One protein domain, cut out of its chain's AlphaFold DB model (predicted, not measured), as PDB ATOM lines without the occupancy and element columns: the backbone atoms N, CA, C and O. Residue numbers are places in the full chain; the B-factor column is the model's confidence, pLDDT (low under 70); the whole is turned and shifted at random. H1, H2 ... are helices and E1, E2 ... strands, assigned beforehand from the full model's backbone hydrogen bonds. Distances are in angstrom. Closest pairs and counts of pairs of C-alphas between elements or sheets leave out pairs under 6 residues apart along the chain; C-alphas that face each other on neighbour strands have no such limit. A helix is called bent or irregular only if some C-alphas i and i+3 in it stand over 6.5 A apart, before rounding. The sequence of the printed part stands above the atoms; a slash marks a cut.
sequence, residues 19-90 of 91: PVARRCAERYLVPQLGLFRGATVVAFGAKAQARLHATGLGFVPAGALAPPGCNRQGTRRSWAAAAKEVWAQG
ATOM      1  N   PRO A  19      10.450 -15.468  32.051       86.50
ATOM      2  CA  PRO A  19      11.624 -16.335  32.187       86.50
ATOM      3  C   PRO A  19      12.389 -16.516  30.869       86.50
ATOM      4  O   PRO A  19      13.618 -16.515  30.856       86.50
ATOM      5  N   VAL A  20      11.666 -16.608  29.749       85.75
ATOM      6  CA  VAL A  20      12.255 -16.729  28.408       85.75
ATOM      7  C   VAL A  20      12.959 -15.433  28.023       85.75
ATOM      8  O   VAL A  20      14.112 -15.465  27.607       85.75
ATOM      9  N   ALA A  21      12.308 -14.283  28.221       83.25
ATOM     10  CA  ALA A  21      12.905 -12.978  27.944       83.25
ATOM     11  C   ALA A  21      14.203 -12.763  28.739       83.25
ATOM     12  O   ALA A  21      15.194 -12.306  28.172       83.25
ATOM     13  N   ARG A  22      14.213 -13.154  30.021       84.56
ATOM     14  CA  ARG A  22      15.406 -13.120  30.872       84.56
ATOM     15  C   ARG A  22      16.512 -14.016  30.321       84.56
ATOM     16  O   ARG A  22      17.622 -13.539  30.112       84.56
ATOM     17  N   ARG A  23      16.202 -15.277  30.008       87.56
ATOM     18  CA  ARG A  23      17.188 -16.220  29.464       87.56
ATOM     19  C   ARG A  23      17.761 -15.755  28.122       87.56
ATOM     20  O   ARG A  23      18.957 -15.907  27.891       87.56
ATOM     21  N   CYS A  24      16.936 -15.175  27.250       86.19
ATOM     22  CA  CYS A  24      17.395 -14.590  25.990       86.19
ATOM     23  C   CYS A  24      18.319 -13.385  26.234       86.19
ATOM     24  O   CYS A  24      19.358 -13.268  25.588       86.19
ATOM     25  N   ALA A  25      17.989 -12.516  27.193       86.38
ATOM     26  CA  ALA A  25      18.836 -11.377  27.528       86.38
ATOM     27  C   ALA A  25      20.192 -11.821  28.107       86.38
ATOM     28  O   ALA A  25      21.226 -11.349  27.647       86.38
ATOM     29  N   GLU A  26      20.203 -12.775  29.041       87.75
ATOM     30  CA  GLU A  26      21.429 -13.351  29.615       87.75
ATOM     31  C   GLU A  26      22.310 -14.020  28.551       87.75
ATOM     32  O   GLU A  26      23.529 -13.880  28.577       87.75
ATOM     33  N   ARG A  27      21.704 -14.737  27.596       88.25
ATOM     34  CA  ARG A  27      22.450 -15.489  26.578       88.25
ATOM     35  C   ARG A  27      22.986 -14.623  25.441       88.25
ATOM     36  O   ARG A  27      24.013 -14.972  24.870       88.25
ATOM     37  N   TYR A  28      22.288 -13.544  25.089       87.81
ATOM     38  CA  TYR A  28      22.609 -12.755  23.898       87.81
ATOM     39  C   TYR A  28      22.896 -11.288  24.210       87.81
ATOM     40  O   TYR A  28      23.977 -10.800  23.891       87.81
ATOM     41  N   LEU A  29      21.960 -10.590  24.859       86.81
ATOM     42  CA  LEU A  29      22.074  -9.147  25.088       86.81
ATOM     43  C   LEU A  29      23.244  -8.801  26.019       86.81
ATOM     44  O   LEU A  29      24.016  -7.899  25.712       86.81
ATOM     45  N   VAL A  30      23.391  -9.510  27.142       88.56
ATOM     46  CA  VAL A  30      24.454  -9.239  28.123       88.56
ATOM     47  C   VAL A  30      25.849  -9.444  27.508       88.56
ATOM     48  O   VAL A  30      26.653  -8.516  27.593       88.56
ATOM     49  N   PRO A  31      26.149 -10.568  26.820       90.12
ATOM     50  CA  PRO A  31      27.421 -10.726  26.116       90.12
ATOM     51  C   PRO A  31      27.678  -9.651  25.059       90.12
ATOM     52  O   PRO A  31      28.795  -9.152  24.974       90.12
ATOM     53  N   GLN A  32      26.657  -9.260  24.287       89.69
ATOM     54  CA  GLN A  32      26.785  -8.205  23.274       89.69
ATOM     55  C   GLN A  32      27.155  -6.859  23.896       89.69
ATOM     56  O   GLN A  32      28.059  -6.190  23.408       89.69
ATOM     57  N   LEU A  33      26.490  -6.473  24.988       88.12
ATOM     58  CA  LEU A  33      26.826  -5.249  25.717       88.12
ATOM     59  C   LEU A  33      28.222  -5.338  26.350       88.12
ATOM     60  O   LEU A  33      28.949  -4.351  26.355       88.12
ATOM     61  N   GLY A  34      28.635  -6.525  26.803       89.56
ATOM     62  CA  GLY A  34      29.973  -6.775  27.345       89.56
ATOM     63  C   GLY A  34      31.125  -6.567  26.353       89.56
ATOM     64  O   GLY A  34      32.265  -6.392  26.786       89.56
ATOM     65  N   LEU A  35      30.850  -6.543  25.041       90.50
ATOM     66  CA  LEU A  35      31.839  -6.174  24.019       90.50
ATOM     67  C   LEU A  35      32.203  -4.682  24.078       90.50
ATOM     68  O   LEU A  35      33.310  -4.309  23.701       90.50
ATOM     69  N   PHE A  36      31.305  -3.839  24.590       88.94
ATOM     70  CA  PHE A  36      31.474  -2.389  24.685       88.94
ATOM     71  C   PHE A  36      31.840  -1.989  26.118       88.94
ATOM     72  O   PHE A  36      31.050  -1.393  26.853       88.94
ATOM     73  N   ARG A  37      33.048  -2.368  26.548       83.81
ATOM     74  CA  ARG A  37      33.529  -2.063  27.904       83.81
ATOM     75  C   ARG A  37      33.590  -0.550  28.121       83.81
ATOM     76  O   ARG A  37      34.215   0.151  27.336       83.81
ATOM     77  N   GLY A  38      32.962  -0.077  29.196       84.31
ATOM     78  CA  GLY A  38      32.914   1.347  29.545       84.31
ATOM     79  C   GLY A  38      31.862   2.162  28.788       84.31
ATOM     80  O   GLY A  38      31.790   3.365  28.995       84.31
ATOM     81  N   ALA A  39      31.034   1.546  27.940       89.38
ATOM     82  CA  ALA A  39      29.991   2.276  27.229       89.38
ATOM     83  C   ALA A  39      28.772   2.576  28.115       89.38
ATOM     84  O   ALA A  39      28.253   1.705  28.821       89.38
ATOM     85  N   THR A  40      28.230   3.786  27.977       92.00
ATOM     86  CA  THR A  40      26.938   4.162  28.555       92.00
ATOM     87  C   THR A  40      25.794   3.477  27.812       92.00
ATOM     88  O   THR A  40      25.509   3.773  26.649       92.00
ATOM     89  N   VAL A  41      25.068   2.594  28.496       92.31
ATOM     90  CA  VAL A  41      23.860   1.964  27.948       92.31
ATOM     91  C   VAL A  41      22.650   2.853  28.218       92.31
ATOM     92  O   VAL A  41      22.322   3.132  29.369       92.31
ATOM     93  N   VAL A  42      21.935   3.261  27.166       94.62
ATOM     94  CA  VAL A  42      20.694   4.049  27.282       94.62
ATOM     95  C   VAL A  42      19.482   3.204  26.879       94.62
ATOM     96  O   VAL A  42      19.419   2.648  25.782       94.62
ATOM     97  N   ALA A  43      18.484   3.129  27.760       94.00
ATOM     98  CA  ALA A  43      17.275   2.332  27.582       94.00
ATOM     99  C   ALA A  43      16.071   3.205  27.198       94.00
ATOM    100  O   ALA A  43      15.388   3.782  28.053       94.00
ATOM    101  N   PHE A  44      15.775   3.266  25.900       94.44
ATOM    102  CA  PHE A  44      14.657   4.048  25.375       94.44
ATOM    103  C   PHE A  44      13.323   3.290  25.458       94.44
ATOM    104  O   PHE A  44      13.089   2.306  24.756       94.44
ATOM    105  N   GLY A  45      12.405   3.803  26.276       92.38
ATOM    106  CA  GLY A  45      11.045   3.296  26.436       92.38
ATOM    107  C   GLY A  45      10.910   2.122  27.411       92.38
ATOM    108  O   GLY A  45      11.857   1.395  27.709       92.38
ATOM    109  N   ALA A  46       9.679   1.908  27.883       89.75
ATOM    110  CA  ALA A  46       9.383   0.969  28.970       89.75
ATOM    111  C   ALA A  46       9.793  -0.481  28.667       89.75
ATOM    112  O   ALA A  46      10.273  -1.187  29.548       89.75
ATOM    113  N   LYS A  47       9.651  -0.930  27.413       85.44
ATOM    114  CA  LYS A  47      10.023  -2.296  27.014       85.44
ATOM    115  C   LYS A  47      11.530  -2.534  27.133       85.44
ATOM    116  O   LYS A  47      11.928  -3.572  27.653       85.44
ATOM    117  N   ALA A  48      12.355  -1.591  26.675       89.00
ATOM    118  CA  ALA A  48      13.809  -1.693  26.784       89.00
ATOM    119  C   ALA A  48      14.260  -1.640  28.251       89.00
ATOM    120  O   ALA A  48      15.054  -2.476  28.675       89.00
ATOM    121  N   GLN A  49      13.686  -0.722  29.033       91.62
ATOM    122  CA  GLN A  49      13.975  -0.580  30.462       91.62
ATOM    123  C   GLN A  49      13.627  -1.852  31.243       91.62
ATOM    124  O   GLN A  49      14.470  -2.380  31.960       91.62
ATOM    125  N   ALA A  50      12.427  -2.410  31.051       87.06
ATOM    126  CA  ALA A  50      12.012  -3.649  31.711       87.06
ATOM    127  C   ALA A  50      12.930  -4.836  31.368       87.06
ATOM    128  O   ALA A  50      13.248  -5.653  32.230       87.06
ATOM    129  N   ARG A  51      13.383  -4.918  30.110       84.81
ATOM    130  CA  ARG A  51      14.313  -5.960  29.653       84.81
ATOM    131  C   ARG A  51      15.689  -5.822  30.299       84.81
ATOM    132  O   ARG A  51      16.233  -6.829  30.733       84.81
ATOM    133  N   LEU A  52      16.226  -4.607  30.393       88.56
ATOM    134  CA  LEU A  52      17.527  -4.367  31.022       88.56
ATOM    135  C   LEU A  52      17.474  -4.526  32.545       88.56
ATOM    136  O   LEU A  52      18.372  -5.150  33.106       88.56
ATOM    137  N   HIS A  53      16.393  -4.099  33.206       89.31
ATOM    138  CA  HIS A  53      16.194  -4.344  34.640       89.31
ATOM    139  C   HIS A  53      16.280  -5.831  34.997       89.31
ATOM    140  O   HIS A  53      16.894  -6.182  35.999       89.31
ATOM    141  N   ALA A  54      15.733  -6.712  34.155       83.06
ATOM    142  CA  ALA A  54      15.793  -8.156  34.375       83.06
ATOM    143  C   ALA A  54      17.219  -8.744  34.303       83.06
ATOM    144  O   ALA A  54      17.418  -9.873  34.744       83.06
ATOM    145  N   THR A  55      18.189  -8.004  33.754       84.31
ATOM    146  CA  THR A  55      19.596  -8.436  33.640       84.31
ATOM    147  C   THR A  55      20.486  -7.952  34.782       84.31
ATOM    148  O   THR A  55      21.580  -8.477  34.951       84.31
ATOM    149  N   GLY A  56      20.051  -6.945  35.549       87.06
ATOM    150  CA  GLY A  56      20.872  -6.306  36.582       87.06
ATOM    151  C   GLY A  56      21.967  -5.364  36.059       87.06
ATOM    152  O   GLY A  56      22.724  -4.827  36.862       87.06
ATOM    153  N   LEU A  57      22.056  -5.131  34.744       87.50
ATOM    154  CA  LEU A  57      22.982  -4.151  34.172       87.50
ATOM    155  C   LEU A  57      22.556  -2.714  34.504       87.50
ATOM    156  O   LEU A  57      21.370  -2.383  34.471       87.50
ATOM    157  N   GLY A  58      23.540  -1.850  34.765       90.31
ATOM    158  CA  GLY A  58      23.324  -0.408  34.871       90.31
ATOM    159  C   GLY A  58      22.986   0.203  33.510       90.31
ATOM    160  O   GLY A  58      23.584  -0.156  32.495       90.31
ATOM    161  N   PHE A  59      22.020   1.118  33.477       93.38
ATOM    162  CA  PHE A  59      21.640   1.848  32.269       93.38
ATOM    163  C   PHE A  59      20.975   3.185  32.614       93.38
ATOM    164  O   PHE A  59      20.442   3.370  33.707       93.38
ATOM    165  N   VAL A  60      20.932   4.092  31.638       95.38
ATOM    166  CA  VAL A  60      20.226   5.374  31.726       95.38
ATOM    167  C   VAL A  60      18.823   5.237  31.127       95.38
ATOM    168  O   VAL A  60      18.698   4.919  29.939       95.38
ATOM    169  N   PRO A  61      17.739   5.454  31.889       95.44
ATOM    170  CA  PRO A  61      16.389   5.396  31.345       95.44
ATOM    171  C   PRO A  61      16.077   6.643  30.510       95.44
ATOM    172  O   PRO A  61      16.282   7.774  30.943       95.44
ATOM    173  N   ALA A  62      15.504   6.440  29.326       96.62
ATOM    174  CA  ALA A  62      15.030   7.516  28.462       96.62
ATOM    175  C   ALA A  62      13.631   7.209  27.906       96.62
ATOM    176  O   ALA A  62      13.234   6.051  27.758       96.62
ATOM    177  N   GLY A  63      12.856   8.247  27.593       95.50
ATOM    178  CA  GLY A  63      11.549   8.113  26.948       95.50
ATOM    179  C   GLY A  63      11.668   7.497  25.551       95.50
ATOM    180  O   GLY A  63      12.709   7.596  24.914       95.50
ATOM    181  N   ALA A  64      10.614   6.841  25.063       94.38
ATOM    182  CA  ALA A  64      10.664   6.127  23.783       94.38
ATOM    183  C   ALA A  64      11.021   7.058  22.611       94.38
ATOM    184  O   ALA A  64      10.535   8.183  22.556       94.38
ATOM    185  N   LEU A  65      11.821   6.569  21.659       92.50
ATOM    186  CA  LEU A  65      12.207   7.322  20.454       92.50
ATOM    187  C   LEU A  65      11.084   7.401  19.413       92.50
ATOM    188  O   LEU A  65      11.028   8.353  18.645       92.50
ATOM    189  N   ALA A  66      10.186   6.414  19.405       89.06
ATOM    190  CA  ALA A  66       9.114   6.291  18.424       89.06
ATOM    191  C   ALA A  66       7.717   6.528  19.041       89.06
ATOM    192  O   ALA A  66       7.536   6.369  20.262       89.06
ATOM    193  N   PRO A  67       6.713   6.886  18.216       88.88
ATOM    194  CA  PRO A  67       5.329   7.003  18.655       88.88
ATOM    195  C   PRO A  67       4.755   5.691  19.223       88.88
ATOM    196  O   PRO A  67       5.209   4.605  18.864       88.88
ATOM    197  N   PRO A  68       3.743   5.773  20.110       89.06
ATOM    198  CA  PRO A  68       3.198   7.005  20.691       89.06
ATOM    199  C   PRO A  68       4.053   7.562  21.846       89.06
ATOM    200  O   PRO A  68       3.831   8.681  22.300       89.06
ATOM    201  N   GLY A  69       5.032   6.802  22.348       86.56
ATOM    202  CA  GLY A  69       5.776   7.148  23.564       86.56
ATOM    203  C   GLY A  69       6.657   8.398  23.442       86.56
ATOM    204  O   GLY A  69       6.831   9.108  24.437       86.56
ATOM    205  N   CYS A  70       7.149   8.714  22.240       90.75
ATOM    206  CA  CYS A  70       7.928   9.931  21.986       90.75
ATOM    207  C   CYS A  70       7.144  11.226  22.239       90.75
ATOM    208  O   CYS A  70       7.746  12.253  22.545       90.75
ATOM    209  N   ASN A  71       5.811  11.169  22.166       92.25
ATOM    210  CA  ASN A  71       4.934  12.333  22.305       92.25
ATOM    211  C   ASN A  71       4.559  12.636  23.762       92.25
ATOM    212  O   ASN A  71       3.912  13.645  24.033       92.25
ATOM    213  N   ARG A  72       4.947  11.780  24.716       91.56
ATOM    214  CA  ARG A  72       4.677  12.024  26.137       91.56
ATOM    215  C   ARG A  72       5.457  13.240  26.633       91.56
ATOM    216  O   ARG A  72       6.617  13.458  26.268       91.56
ATOM    217  N   GLN A  73       4.825  14.016  27.509       88.94
ATOM    218  CA  GLN A  73       5.472  15.154  28.151       88.94
ATOM    219  C   GLN A  73       6.711  14.677  28.926       88.94
ATOM    220  O   GLN A  73       6.677  13.661  29.612       88.94
ATOM    221  N   GLY A  74       7.829  15.389  28.781       88.44
ATOM    222  CA  GLY A  74       9.091  15.035  29.441       88.44
ATOM    223  C   GLY A  74       9.993  14.069  28.665       88.44
ATOM    224  O   GLY A  74      11.186  14.024  28.959       88.44
ATOM    225  N   THR A  75       9.508  13.397  27.611       92.56
ATOM    226  CA  THR A  75      10.342  12.492  26.798       92.56
ATOM    227  C   THR A  75      11.556  13.216  26.207       92.56
ATOM    228  O   THR A  75      12.686  12.775  26.407       92.56
ATOM    229  N   ARG A  76      11.374  14.402  25.613       91.94
ATOM    230  CA  ARG A  76      12.504  15.209  25.106       91.94
ATOM    231  C   ARG A  76      13.510  15.605  26.193       91.94
ATOM    232  O   ARG A  76      14.709  15.603  25.939       91.94
ATOM    233  N   ARG A  77      13.043  15.911  27.412       94.75
ATOM    234  CA  ARG A  77      13.932  16.242  28.542       94.75
ATOM    235  C   ARG A  77      14.769  15.033  28.959       94.75
ATOM    236  O   ARG A  77      15.958  15.184  29.217       94.75
ATOM    237  N   SER A  78      14.174  13.839  28.958       95.69
ATOM    238  CA  SER A  78      14.906  12.601  29.254       95.69
ATOM    239  C   SER A  78      16.002  12.299  28.228       95.69
ATOM    240  O   SER A  78      17.059  11.804  28.599       95.69
ATOM    241  N   TRP A  79      15.800  12.658  26.955       95.69
ATOM    242  CA  TRP A  79      16.831  12.506  25.925       95.69
ATOM    243  C   TRP A  79      18.019  13.432  26.170       95.69
ATOM    244  O   TRP A  79      19.158  12.990  26.079       95.69
ATOM    245  N   ALA A  80      17.763  14.692  26.530       95.50
ATOM    246  CA  ALA A  80      18.823  15.639  26.872       95.50
ATOM    247  C   ALA A  80      19.624  15.184  28.106       95.50
ATOM    248  O   ALA A  80      20.850  15.279  28.112       95.50
ATOM    249  N   ALA A  81      18.948  14.640  29.124       94.94
ATOM    250  CA  ALA A  81      19.607  14.071  30.299       94.94
ATOM    251  C   ALA A  81      20.480  12.858  29.939       94.94
ATOM    252  O   ALA A  81      21.631  12.790  30.360       94.94
ATOM    253  N   ALA A  82      19.969  11.944  29.108       94.06
ATOM    254  CA  ALA A  82      20.737  10.794  28.642       94.06
ATOM    255  C   ALA A  82      21.947  11.207  27.792       94.06
ATOM    256  O   ALA A  82      23.031  10.665  27.973       94.06
ATOM    257  N   ALA A  83      21.788  12.200  26.913       93.69
ATOM    258  CA  ALA A  83      22.898  12.742  26.140       93.69
ATOM    259  C   ALA A  83      23.983  13.321  27.059       93.69
ATOM    260  O   ALA A  83      25.156  13.036  26.856       93.69
ATOM    261  N   LYS A  84      23.605  14.081  28.097       94.50
ATOM    262  CA  LYS A  84      24.562  14.629  29.068       94.50
ATOM    263  C   LYS A  84      25.396  13.533  29.739       94.50
ATOM    264  O   LYS A  84      26.599  13.710  29.870       94.50
ATOM    265  N   GLU A  85      24.770  12.423  30.124       91.50
ATOM    266  CA  GLU A  85      25.473  11.279  30.722       91.50
ATOM    267  C   GLU A  85      26.460  10.636  29.738       91.50
ATOM    268  O   GLU A  85      27.599  10.355  30.097       91.50
ATOM    269  N   VAL A  86      26.054  10.462  28.477       90.75
ATOM    270  CA  VAL A  86      26.940   9.937  27.423       90.75
ATOM    271  C   VAL A  86      28.149  10.854  27.218       90.75
ATOM    272  O   VAL A  86      29.276  10.375  27.200       90.75
ATOM    273  N   TRP A  87      27.942  12.170  27.123       90.12
ATOM    274  CA  TRP A  87      29.037  13.128  26.935       90.12
ATOM    275  C   TRP A  87      29.956  13.256  28.157       90.12
ATOM    276  O   TRP A  87      31.130  13.577  27.994       90.12
ATOM    277  N   ALA A  88      29.449  13.006  29.367       87.12
ATOM    278  CA  ALA A  88      30.246  13.053  30.592       87.12
ATOM    279  C   ALA A  88      31.262  11.903  30.694       87.12
ATOM    280  O   ALA A  88      32.305  12.085  31.317       87.12
ATOM    281  N   GLN A  89      30.982  10.748  30.082       77.00
ATOM    282  CA  GLN A  89      31.896   9.599  30.099       77.00
ATOM    283  C   GLN A  89      33.038   9.700  29.070       77.00
ATOM    284  O   GLN A  89      33.974   8.911  29.139       77.00
ATOM    285  N   GLY A  90      33.018  10.719  28.198       64.25
ATOM    286  CA  GLY A  90      34.015  10.913  27.140       64.25
ATOM    287  C   GLY A  90      33.848   9.935  25.963       64.25
ATOM    288  O   GLY A  90      33.103   8.961  26.080       64.25
TER     289      GLY A  90
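Overview. This is residues 19 to 90 of the 91 residues of an uncharacterized protein of Lentisphaerae bacterium (UniProt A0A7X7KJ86). Look for a flat slab with a very short two-strand parallel sheet, E1 and E2, in its middle, the helix H3 beside the sheet at one end and H2 between the sheet and H1, which closes the other end. The printed part has 72 residues, with three named helices and two named strands in the order H1, E1, H2, E2, H3; the class is mostly helix. It is only just compact, close to loose, with a radius of gyration of the C-alphas of 13.0 A, and spans 34 by 31 by 16 A.

Along the chain. Find E1 at residues 42 to 44, starting from C-alpha 42 at (20.694, 4.049, 27.282), and E2 at residues 60 to 62. H2 covers residues 46 to 53 and is 10.3 A long. H3 runs 20.3 A from Thr 75 to Ala 88, where C-alpha 88 is at (30.246, 13.053, 30.592). H1 begins at C-alpha 19, (11.624, -16.335, 32.187), and runs 21.2 A to Gly 34, with a kink of 32 degrees near residue 27; it is irregular, but only just, with C-alphas 27 and 30 6.7 A apart.

Arrangement. E1 and E2 are parallel at 24 degrees, with N 43 and O 60 2.8 A apart, within hydrogen-bond range. E1, H2 and E2 form a strand-helix-strand unit, two parallel neighbour strands with a helix between them in the chain; its crossover is right-handed. The closest C-alphas of E2 and H3, Ala 62 and Ser 78, are 5.1 A apart; those of E1 and H2, Ala 43 and Gln 49, are 5.3 A apart. H1 touches H2 with residues 21 to 25 alone, about perpendicular at 76 degrees; their closest C-alphas, Arg 22 and Arg 51, are 7.3 A apart. H1 and H3 are apart. Every O i to N i+4 pair is within hydrogen-bond range in H2 and H3, and 10 of 12 in H1.

Size, cuts and confidence. The C-alphas farthest apart, those of Pro 19 and Gly 90, are 35.6 A apart. The printed part has no cut, and E2 to H3 is a long link of 12 residues. Mean pLDDT of the printed part is 89.5, and residue 90 is under 70.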